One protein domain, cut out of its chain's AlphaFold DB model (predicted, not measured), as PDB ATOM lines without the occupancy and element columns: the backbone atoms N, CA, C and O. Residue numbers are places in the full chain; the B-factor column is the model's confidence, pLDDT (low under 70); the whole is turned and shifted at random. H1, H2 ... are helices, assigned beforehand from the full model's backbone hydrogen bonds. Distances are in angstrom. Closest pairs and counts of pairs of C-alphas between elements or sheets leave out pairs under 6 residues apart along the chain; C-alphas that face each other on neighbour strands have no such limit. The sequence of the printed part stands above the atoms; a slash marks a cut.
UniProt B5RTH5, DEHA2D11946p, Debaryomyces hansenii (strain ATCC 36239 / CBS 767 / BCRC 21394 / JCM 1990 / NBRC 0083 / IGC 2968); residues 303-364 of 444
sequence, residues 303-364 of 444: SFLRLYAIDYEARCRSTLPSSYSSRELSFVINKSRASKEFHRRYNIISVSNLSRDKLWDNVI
ATOM      1  N   SER A 303     128.064 144.256 114.118       69.12
ATOM      2  CA  SER A 303     129.503 144.276 114.398       69.12
ATOM      3  C   SER A 303     130.075 142.861 114.505       69.12
ATOM      4  O   SER A 303     131.129 142.613 113.927       69.12
ATOM      5  N   PHE A 304     129.365 141.921 115.149       79.25
ATOM      6  CA  PHE A 304     129.722 140.494 115.120       79.25
ATOM      7  C   PHE A 304     129.780 139.980 113.683       79.25
ATOM      8  O   PHE A 304     130.807 139.451 113.287       79.25
ATOM      9  N   LEU A 305     128.731 140.190 112.878       77.44
ATOM     10  CA  LEU A 305     128.680 139.714 111.491       77.44
ATOM     11  C   LEU A 305     129.832 140.263 110.643       77.44
ATOM     12  O   LEU A 305     130.424 139.525 109.864       77.44
ATOM     13  N   ARG A 306     130.175 141.548 110.808       77.88
ATOM     14  CA  ARG A 306     131.310 142.174 110.111       77.88
ATOM     15  C   ARG A 306     132.645 141.582 110.557       77.88
ATOM     16  O   ARG A 306     133.462 141.242 109.709       77.88
ATOM     17  N   LEU A 307     132.865 141.437 111.866       79.94
ATOM     18  CA  LEU A 307     134.078 140.813 112.403       79.94
ATOM     19  C   LEU A 307     134.186 139.341 111.983       79.94
ATOM     20  O   LEU A 307     135.270 138.897 111.625       79.94
ATOM     21  N   TYR A 308     133.066 138.618 111.965       83.19
ATOM     22  CA  TYR A 308     132.974 137.219 111.562       83.19
ATOM     23  C   TYR A 308     133.272 137.051 110.075       83.19
ATOM     24  O   TYR A 308     134.080 136.204 109.719       83.19
ATOM     25  N   ALA A 309     132.700 137.894 109.211       83.75
ATOM     26  CA  ALA A 309     132.994 137.881 107.781       83.75
ATOM     27  C   ALA A 309     134.483 138.149 107.498       83.75
ATOM     28  O   ALA A 309     135.080 137.442 106.692       83.75
ATOM     29  N   ILE A 310     135.098 139.113 108.197       83.06
ATOM     30  CA  ILE A 310     136.527 139.440 108.051       83.06
ATOM     31  C   ILE A 310     137.422 138.301 108.569       83.06
ATOM     32  O   ILE A 310     138.398 137.941 107.912       83.06
ATOM     33  N   ASP A 311     137.109 137.719 109.731       84.56
ATOM     34  CA  ASP A 311     137.852 136.581 110.296       84.56
ATOM     35  C   ASP A 311     137.734 135.336 109.402       84.56
ATOM     36  O   ASP A 311     138.737 134.691 109.094       84.56
ATOM     37  N   TYR A 312     136.527 135.053 108.907       84.56
ATOM     38  CA  TYR A 312     136.249 133.968 107.972       84.56
ATOM     39  C   TYR A 312     137.000 134.155 106.647       84.56
ATOM     40  O   TYR A 312     137.704 133.246 106.216       84.56
ATOM     41  N   GLU A 313     136.950 135.345 106.039       88.06
ATOM     42  CA  GLU A 313     137.703 135.674 104.820       88.06
ATOM     43  C   GLU A 313     139.220 135.517 105.031       88.06
ATOM     44  O   GLU A 313     139.915 134.952 104.180       88.06
ATOM     45  N   ALA A 314     139.742 135.952 106.184       83.69
ATOM     46  CA  ALA A 314     141.151 135.803 106.535       83.69
ATOM     47  C   ALA A 314     141.576 134.333 106.709       83.69
ATOM     48  O   ALA A 314     142.702 133.989 106.339       83.69
ATOM     49  N   ARG A 315     140.697 133.456 107.218       84.81
ATOM     50  CA  ARG A 315     140.943 132.003 107.290       84.81
ATOM     51  C   ARG A 315     140.802 131.321 105.929       84.81
ATOM     52  O   ARG A 315     141.658 130.523 105.566       84.81
ATOM     53  N   CYS A 316     139.798 131.682 105.129       84.00
ATOM     54  CA  CYS A 316     139.624 131.171 103.765       84.00
ATOM     55  C   CYS A 316     140.807 131.513 102.846       84.00
ATOM     56  O   CYS A 316     141.166 130.710 101.988       84.00
ATOM     57  N   ARG A 317     141.446 132.676 103.038       86.31
ATOM     58  CA  ARG A 317     142.683 133.061 102.331       86.31
ATOM     59  C   ARG A 317     143.969 132.493 102.946       86.31
ATOM     60  O   ARG A 317     145.051 132.817 102.466       86.31
ATOM     61  N   SER A 318     143.881 131.668 103.993       81.12
ATOM     62  CA  SER A 318     145.027 131.153 104.763       81.12
ATOM     63  C   SER A 318     145.924 132.236 105.394       81.12
ATOM     64  O   SER A 318     147.055 131.954 105.788       81.12
ATOM     65  N   THR A 319     145.428 133.472 105.532       78.44
ATOM     66  CA  THR A 319     146.118 134.576 106.225       78.44
ATOM     67  C   THR A 319     146.098 134.374 107.744       78.44
ATOM     68  O   THR A 319     147.055 134.722 108.435       78.44
ATOM     69  N   LEU A 320     145.012 133.795 108.266       79.88
ATOM     70  CA  LEU A 320     144.911 133.284 109.634       79.88
ATOM     71  C   LEU A 320     144.752 131.755 109.604       79.88
ATOM     72  O   LEU A 320     144.015 131.250 108.757       79.88
ATOM     73  N   PRO A 321     145.383 130.996 110.520       80.44
ATOM     74  CA  PRO A 321     145.217 129.546 110.554       80.44
ATOM     75  C   PRO A 321     143.792 129.110 110.922       80.44
ATOM     76  O   PRO A 321     143.150 129.675 111.812       80.44
ATOM     77  N   SER A 322     143.323 128.038 110.288       79.31
ATOM     78  CA  SER A 322     142.038 127.386 110.575       79.31
ATOM     79  C   SER A 322     142.146 126.414 111.759       79.31
ATOM     80  O   SER A 322     141.927 125.217 111.609       79.31
ATOM     81  N   SER A 323     142.545 126.918 112.930       77.69
ATOM     82  CA  SER A 323     142.650 126.149 114.181       77.69
ATOM     83  C   SER A 323     141.411 126.335 115.055       77.69
ATOM     84  O   SER A 323     141.032 127.475 115.332       77.69
ATOM     85  N   TYR A 324     140.840 125.245 115.563       70.75
ATOM     86  CA  TYR A 324     139.702 125.275 116.487       70.75
ATOM     87  C   TYR A 324     140.149 125.464 117.942       70.75
ATOM     88  O   TYR A 324     139.433 126.067 118.743       70.75
ATOM     89  N   SER A 325     141.363 125.015 118.282       79.06
ATOM     90  CA  SER A 325     141.950 125.165 119.617       79.06
ATOM     91  C   SER A 325     143.280 125.928 119.618       79.06
ATOM     92  O   SER A 325     144.042 125.919 118.650       79.06
ATOM     93  N   SER A 326     143.616 126.553 120.755       79.44
ATOM     94  CA  SER A 326     144.930 127.195 120.934       79.44
ATOM     95  C   SER A 326     146.080 126.177 120.873       79.44
ATOM     96  O   SER A 326     147.189 126.540 120.494       79.44
ATOM     97  N   ARG A 327     145.824 124.901 121.213       83.75
ATOM     98  CA  ARG A 327     146.805 123.809 121.113       83.75
ATOM     99  C   ARG A 327     147.101 123.456 119.651       83.75
ATOM    100  O   ARG A 327     148.271 123.339 119.297       83.75
ATOM    101  N   GLU A 328     146.078 123.348 118.800       85.38
ATOM    102  CA  GLU A 328     146.257 123.184 117.347       85.38
ATOM    103  C   GLU A 328     147.021 124.357 116.734       85.38
ATOM    104  O   GLU A 328     147.932 124.144 115.937       85.38
ATOM    105  N   LEU A 329     146.690 125.592 117.128       86.69
ATOM    106  CA  LEU A 329     147.368 126.785 116.625       86.69
ATOM    107  C   LEU A 329     148.868 126.760 116.947       86.69
ATOM    108  O   LEU A 329     149.697 126.953 116.056       86.69
ATOM    109  N   SER A 330     149.220 126.448 118.198       86.94
ATOM    110  CA  SER A 330     150.611 126.269 118.620       86.94
ATOM    111  C   SER A 330     151.302 125.125 117.872       86.94
ATOM    112  O   SER A 330     152.458 125.272 117.486       86.94
ATOM    113  N   PHE A 331     150.615 124.008 117.606       88.94
ATOM    114  CA  PHE A 331     151.163 122.903 116.813       88.94
ATOM    115  C   PHE A 331     151.461 123.321 115.362       88.94
ATOM    116  O   PHE A 331     152.566 123.092 114.872       88.94
ATOM    117  N   VAL A 332     150.521 123.998 114.692       86.06
ATOM    118  CA  VAL A 332     150.694 124.509 113.319       86.06
ATOM    119  C   VAL A 332     151.848 125.510 113.240       86.06
ATOM    120  O   VAL A 332     152.670 125.426 112.328       86.06
ATOM    121  N   ILE A 333     151.958 126.420 114.212       88.31
ATOM    122  CA  ILE A 333     153.061 127.389 114.288       88.31
ATOM    123  C   ILE A 333     154.398 126.684 114.541       88.31
ATOM    124  O   ILE A 333     155.397 127.022 113.907       88.31
ATOM    125  N   ASN A 334     154.425 125.678 115.417       88.94
ATOM    126  CA  ASN A 334     155.647 124.953 115.751       88.94
ATOM    127  C   ASN A 334     156.127 123.990 114.657       88.94
ATOM    128  O   ASN A 334     157.309 123.640 114.658       88.94
ATOM    129  N   LYS A 335     155.263 123.612 113.704       88.50
ATOM    130  CA  LYS A 335     155.584 122.690 112.603       88.50
ATOM    131  C   LYS A 335     156.660 123.212 111.640       88.50
ATOM    132  O   LYS A 335     157.332 122.402 111.010       88.50
ATOM    133  N   SER A 336     156.841 124.532 111.494       88.69
ATOM    134  CA  SER A 336     157.854 125.087 110.580       88.69
ATOM    135  C   SER A 336     158.630 126.268 111.171       88.69
ATOM    136  O   SER A 336     158.077 127.116 111.872       88.69
ATOM    137  N   ARG A 337     159.925 126.372 110.836       89.56
ATOM    138  CA  ARG A 337     160.787 127.494 111.262       89.56
ATOM    139  C   ARG A 337     160.279 128.844 110.736       89.56
ATOM    140  O   ARG A 337     160.350 129.837 111.455       89.56
ATOM    141  N   ALA A 338     159.722 128.871 109.524       86.44
ATOM    142  CA  ALA A 338     159.119 130.068 108.938       86.44
ATOM    143  C   ALA A 338     157.866 130.515 109.712       86.44
ATOM    144  O   ALA A 338     157.712 131.700 110.002       86.44
ATOM    145  N   SER A 339     157.012 129.569 110.113       85.00
ATOM    146  CA  SER A 339     155.817 129.830 110.924       85.00
ATOM    147  C   SER A 339     156.174 130.333 112.327       85.00
ATOM    148  O   SER A 339     155.559 131.294 112.788       85.00
ATOM    149  N   LYS A 340     157.206 129.763 112.972       90.00
ATOM    150  CA  LYS A 340     157.747 130.264 114.251       90.00
ATOM    151  C   LYS A 340     158.250 131.706 114.139       90.00
ATOM    152  O   LYS A 340     157.872 132.548 114.948       90.00
ATOM    153  N   GLU A 341     159.057 132.019 113.125       90.50
ATOM    154  CA  GLU A 341     159.603 133.372 112.940       90.50
ATOM    155  C   GLU A 341     158.518 134.395 112.563       90.50
ATOM    156  O   GLU A 341     158.518 135.517 113.071       90.50
ATOM    157  N   PHE A 342     157.539 134.014 111.736       86.12
ATOM    158  CA  PHE A 342     156.377 134.859 111.461       86.12
ATOM    159  C   PHE A 342     155.552 135.097 112.736       86.12
ATOM    160  O   PHE A 342     155.168 136.232 113.023       86.12
ATOM    161  N   HIS A 343     155.319 134.057 113.543       90.06
ATOM    162  CA  HIS A 343     154.651 134.200 114.833       90.06
ATOM    163  C   HIS A 343     155.421 135.140 115.773       90.06
ATOM    164  O   HIS A 343     154.796 136.024 116.353       90.06
ATOM    165  N   ARG A 344     156.756 135.046 115.851       90.75
ATOM    166  CA  ARG A 344     157.588 135.958 116.658       90.75
ATOM    167  C   ARG A 344     157.430 137.428 116.245       90.75
ATOM    168  O   ARG A 344     157.432 138.304 117.102       90.75
ATOM    169  N   ARG A 345     157.258 137.710 114.946       91.88
ATOM    170  CA  ARG A 345     157.082 139.078 114.412       91.88
ATOM    171  C   ARG A 345     155.668 139.640 114.574       91.88
ATOM    172  O   ARG A 345     155.522 140.829 114.841       91.88
ATOM    173  N   TYR A 346     154.640 138.816 114.370       85.44
ATOM    174  CA  TYR A 346     153.246 139.274 114.233       85.44
ATOM    175  C   TYR A 346     152.296 138.771 115.329       85.44
ATOM    176  O   TYR A 346     151.130 139.150 115.349       85.44
ATOM    177  N   ASN A 347     152.781 137.916 116.232       88.44
ATOM    178  CA  ASN A 347     152.039 137.294 117.327       88.44
ATOM    179  C   ASN A 347     150.690 136.678 116.891       88.44
ATOM    180  O   ASN A 347     149.636 136.999 117.440       88.44
ATOM    181  N   ILE A 348     150.729 135.765 115.900       87.12
ATOM    182  CA  ILE A 348     149.531 135.056 115.388       87.12
ATOM    183  C   ILE A 348     148.641 134.518 116.522       87.12
ATOM    184  O   ILE A 348     147.426 134.660 116.433       87.12
ATOM    185  N   ILE A 349     149.217 133.918 117.575       86.25
ATOM    186  CA  ILE A 349     148.441 133.342 118.687       86.25
ATOM    187  C   ILE A 349     147.599 134.421 119.372       86.25
ATOM    188  O   ILE A 349     146.391 134.247 119.511       86.25
ATOM    189  N   SER A 350     148.197 135.566 119.718       87.12
ATOM    190  CA  SER A 350     147.451 136.689 120.290       87.12
ATOM    191  C   SER A 350     146.396 137.234 119.325       87.12
ATOM    192  O   SER A 350     145.272 137.477 119.751       87.12
ATOM    193  N   VAL A 351     146.707 137.372 118.030       83.88
ATOM    194  CA  VAL A 351     145.751 137.886 117.031       83.88
ATOM    195  C   VAL A 351     144.562 136.937 116.831       83.88
ATOM    196  O   VAL A 351     143.425 137.401 116.817       83.88
ATOM    197  N   SER A 352     144.797 135.626 116.717       83.56
ATOM    198  CA  SER A 352     143.734 134.630 116.521       83.56
ATOM    199  C   SER A 352     142.909 134.398 117.786       83.56
ATOM    200  O   SER A 352     141.705 134.173 117.682       83.56
ATOM    201  N   ASN A 353     143.521 134.452 118.974       83.00
ATOM    202  CA  ASN A 353     142.764 134.409 120.225       83.00
ATOM    203  C   ASN A 353     141.926 135.686 120.363       83.00
ATOM    204  O   ASN A 353     140.720 135.595 120.535       83.00
ATOM    205  N   LEU A 354     142.505 136.869 120.129       81.19
ATOM    206  CA  LEU A 354     141.769 138.136 120.171       81.19
ATOM    207  C   LEU A 354     140.628 138.205 119.146       81.19
ATOM    208  O   LEU A 354     139.622 138.851 119.431       81.19
ATOM    209  N   SER A 355     140.756 137.588 117.964       81.19
ATOM    210  CA  SER A 355     139.647 137.522 117.004       81.19
ATOM    211  C   SER A 355     138.524 136.623 117.519       81.19
ATOM    212  O   SER A 355     137.373 137.051 117.543       81.19
ATOM    213  N   ARG A 356     138.860 135.432 118.026       77.75
ATOM    214  CA  ARG A 356     137.909 134.480 118.613       77.75
ATOM    215  C   ARG A 356     137.195 135.052 119.839       77.75
ATOM    216  O   ARG A 356     135.975 134.983 119.918       77.75
ATOM    217  N   ASP A 357     137.940 135.631 120.770       76.69
ATOM    218  CA  ASP A 357     137.406 136.133 122.033       76.69
ATOM    219  C   ASP A 357     136.502 137.356 121.762       76.69
ATOM    220  O   ASP A 357     135.357 137.383 122.204       76.69
ATOM    221  N   LYS A 358     136.911 138.279 120.871       75.50
ATOM    222  CA  LYS A 358     136.037 139.379 120.411       75.50
ATOM    223  C   LYS A 358     134.805 138.919 119.644       75.50
ATOM    224  O   LYS A 358     133.794 139.621 119.679       75.50
ATOM    225  N   LEU A 359     134.887 137.816 118.901       72.19
ATOM    226  CA  LEU A 359     133.714 137.232 118.263       72.19
ATOM    227  C   LEU A 359     132.722 136.800 119.345       72.19
ATOM    228  O   LEU A 359     131.591 137.273 119.318       72.19
ATOM    229  N   TRP A 360     133.154 136.024 120.342       69.25
ATOM    230  CA  TRP A 360     132.306 135.607 121.465       69.25
ATOM    231  C   TRP A 360     131.734 136.778 122.274       69.25
ATOM    232  O   TRP A 360     130.522 136.812 122.487       69.25
ATOM    233  N   ASP A 361     132.546 137.787 122.607       66.56
ATOM    234  CA  ASP A 361     132.103 139.018 123.286       66.56
ATOM    235  C   ASP A 361     131.005 139.768 122.509       66.56
ATOM    236  O   ASP A 361     130.229 140.530 123.083       66.56
ATOM    237  N   ASN A 362     130.938 139.580 121.187       63.97
ATOM    238  CA  ASN A 362     129.935 140.194 120.321       63.97
ATOM    239  C   ASN A 362     128.761 139.255 119.971       63.97
ATOM    240  O   ASN A 362     127.780 139.737 119.399       63.97
ATOM    241  N   VAL A 363     128.802 137.964 120.325       67.38
ATOM    242  CA  VAL A 363     127.648 137.048 120.193       67.38
ATOM    243  C   VAL A 363     126.547 137.431 121.183       67.38
ATOM    244  O   VAL A 363     125.372 137.471 120.819       67.38
ATOM    245  N   ILE A 364     126.919 137.724 122.432       62.22
ATOM    246  CA  ILE A 364     125.967 138.034 123.501       62.22
ATOM    247  C   ILE A 364     125.708 139.541 123.514       62.22
ATOM    248  O   ILE A 364     126.468 140.321 124.084       62.22
TER     249      ILE A 364
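Overview. This is residues 303 to 364 of the 444 residues of the protein "DEHA2D11946p" of Debaryomyces hansenii (strain ATCC 36239 / CBS 767 / BCRC 21394 / JCM 1990 / NBRC 0083 / IGC 2968) (UniProt B5RTH5). Two helices, H1 and H4, make a V that is closed where H1 begins and H4 ends, and a corner of two shorter helices, H2 and H3, sits at the other end of H4. H2 packs on the first part of H4, the link of residues 317 to 325 leads from the open end of the V to H2, and H3 lies at the far end of the long axis. The printed part has 62 residues with four named helices, in the order H1, H2, H3, H4, and no named strand; the class is all helix. It is compact by its radius of gyration of the C-alphas, 12.0 A, yet elongated in outline, with spans of 37 by 20 by 19 A.

Arrangement. H1, residues 303 to 316, touches H4, residues 348 to 363, and the closest C-alphas are those of Phe 304 and Asn 362, 5.2 A apart. The two run opposite ways at a steep tilt of 35.3 degrees, only just steep. H2, residues 326 to 334, is apart from H1. H2 touches H4, which meets it with residues 349 to 353 alone; the closest C-alphas are those of Leu 329 and Ile 349, 7.0 A apart. H2 and H4 run opposite ways at a shallow tilt of 25 degrees. H3, residues 337 to 346, and H2 touch only at the corner by their link, with the C-alphas of Ile 333 and Ser 339 closest at 5.0 A, at a steep tilt of 60 degrees, opposite ways. H3 and H4 are close but not clearly touching: their closest C-alphas, those of His 343 and Ile 349, are 7.4 A apart. H3 and H4 run the same way at a steep tilt of 57 degrees. H1 and H3 are apart. In H1, H2, H3 and H4 every O i to N i+4 pair is within hydrogen-bond range.

Along the chain. H1 begins at C-alpha 303, (129.503, 144.276, 114.398), and measures 19.7 A from first to last C-alpha. H2 measures 12.1 A and H3 14.3 A; C-alpha 337, where H3 begins, is at (160.787, 127.494, 111.262). H4, the longest helix with 16 residues, measures 22.5 A and ends at C-alpha 363, (127.648, 137.048, 120.193).

Size, cuts and confidence. The two C-alphas farthest apart are those of Arg 337 and Ile 364, 38.4 A, while those of Ser 303 and Ile 364, the first and last printed, are 11.6 A apart. The printed part has no cut. The link from H1 to H2, 9 residues, is short; the links from H2 to H3 and from H3 to H4 are tight, with 2 residues and 1 residue. The mean pLDDT of the printed part is 82.0, and residue 303 and residues 360 to 364 are under 70.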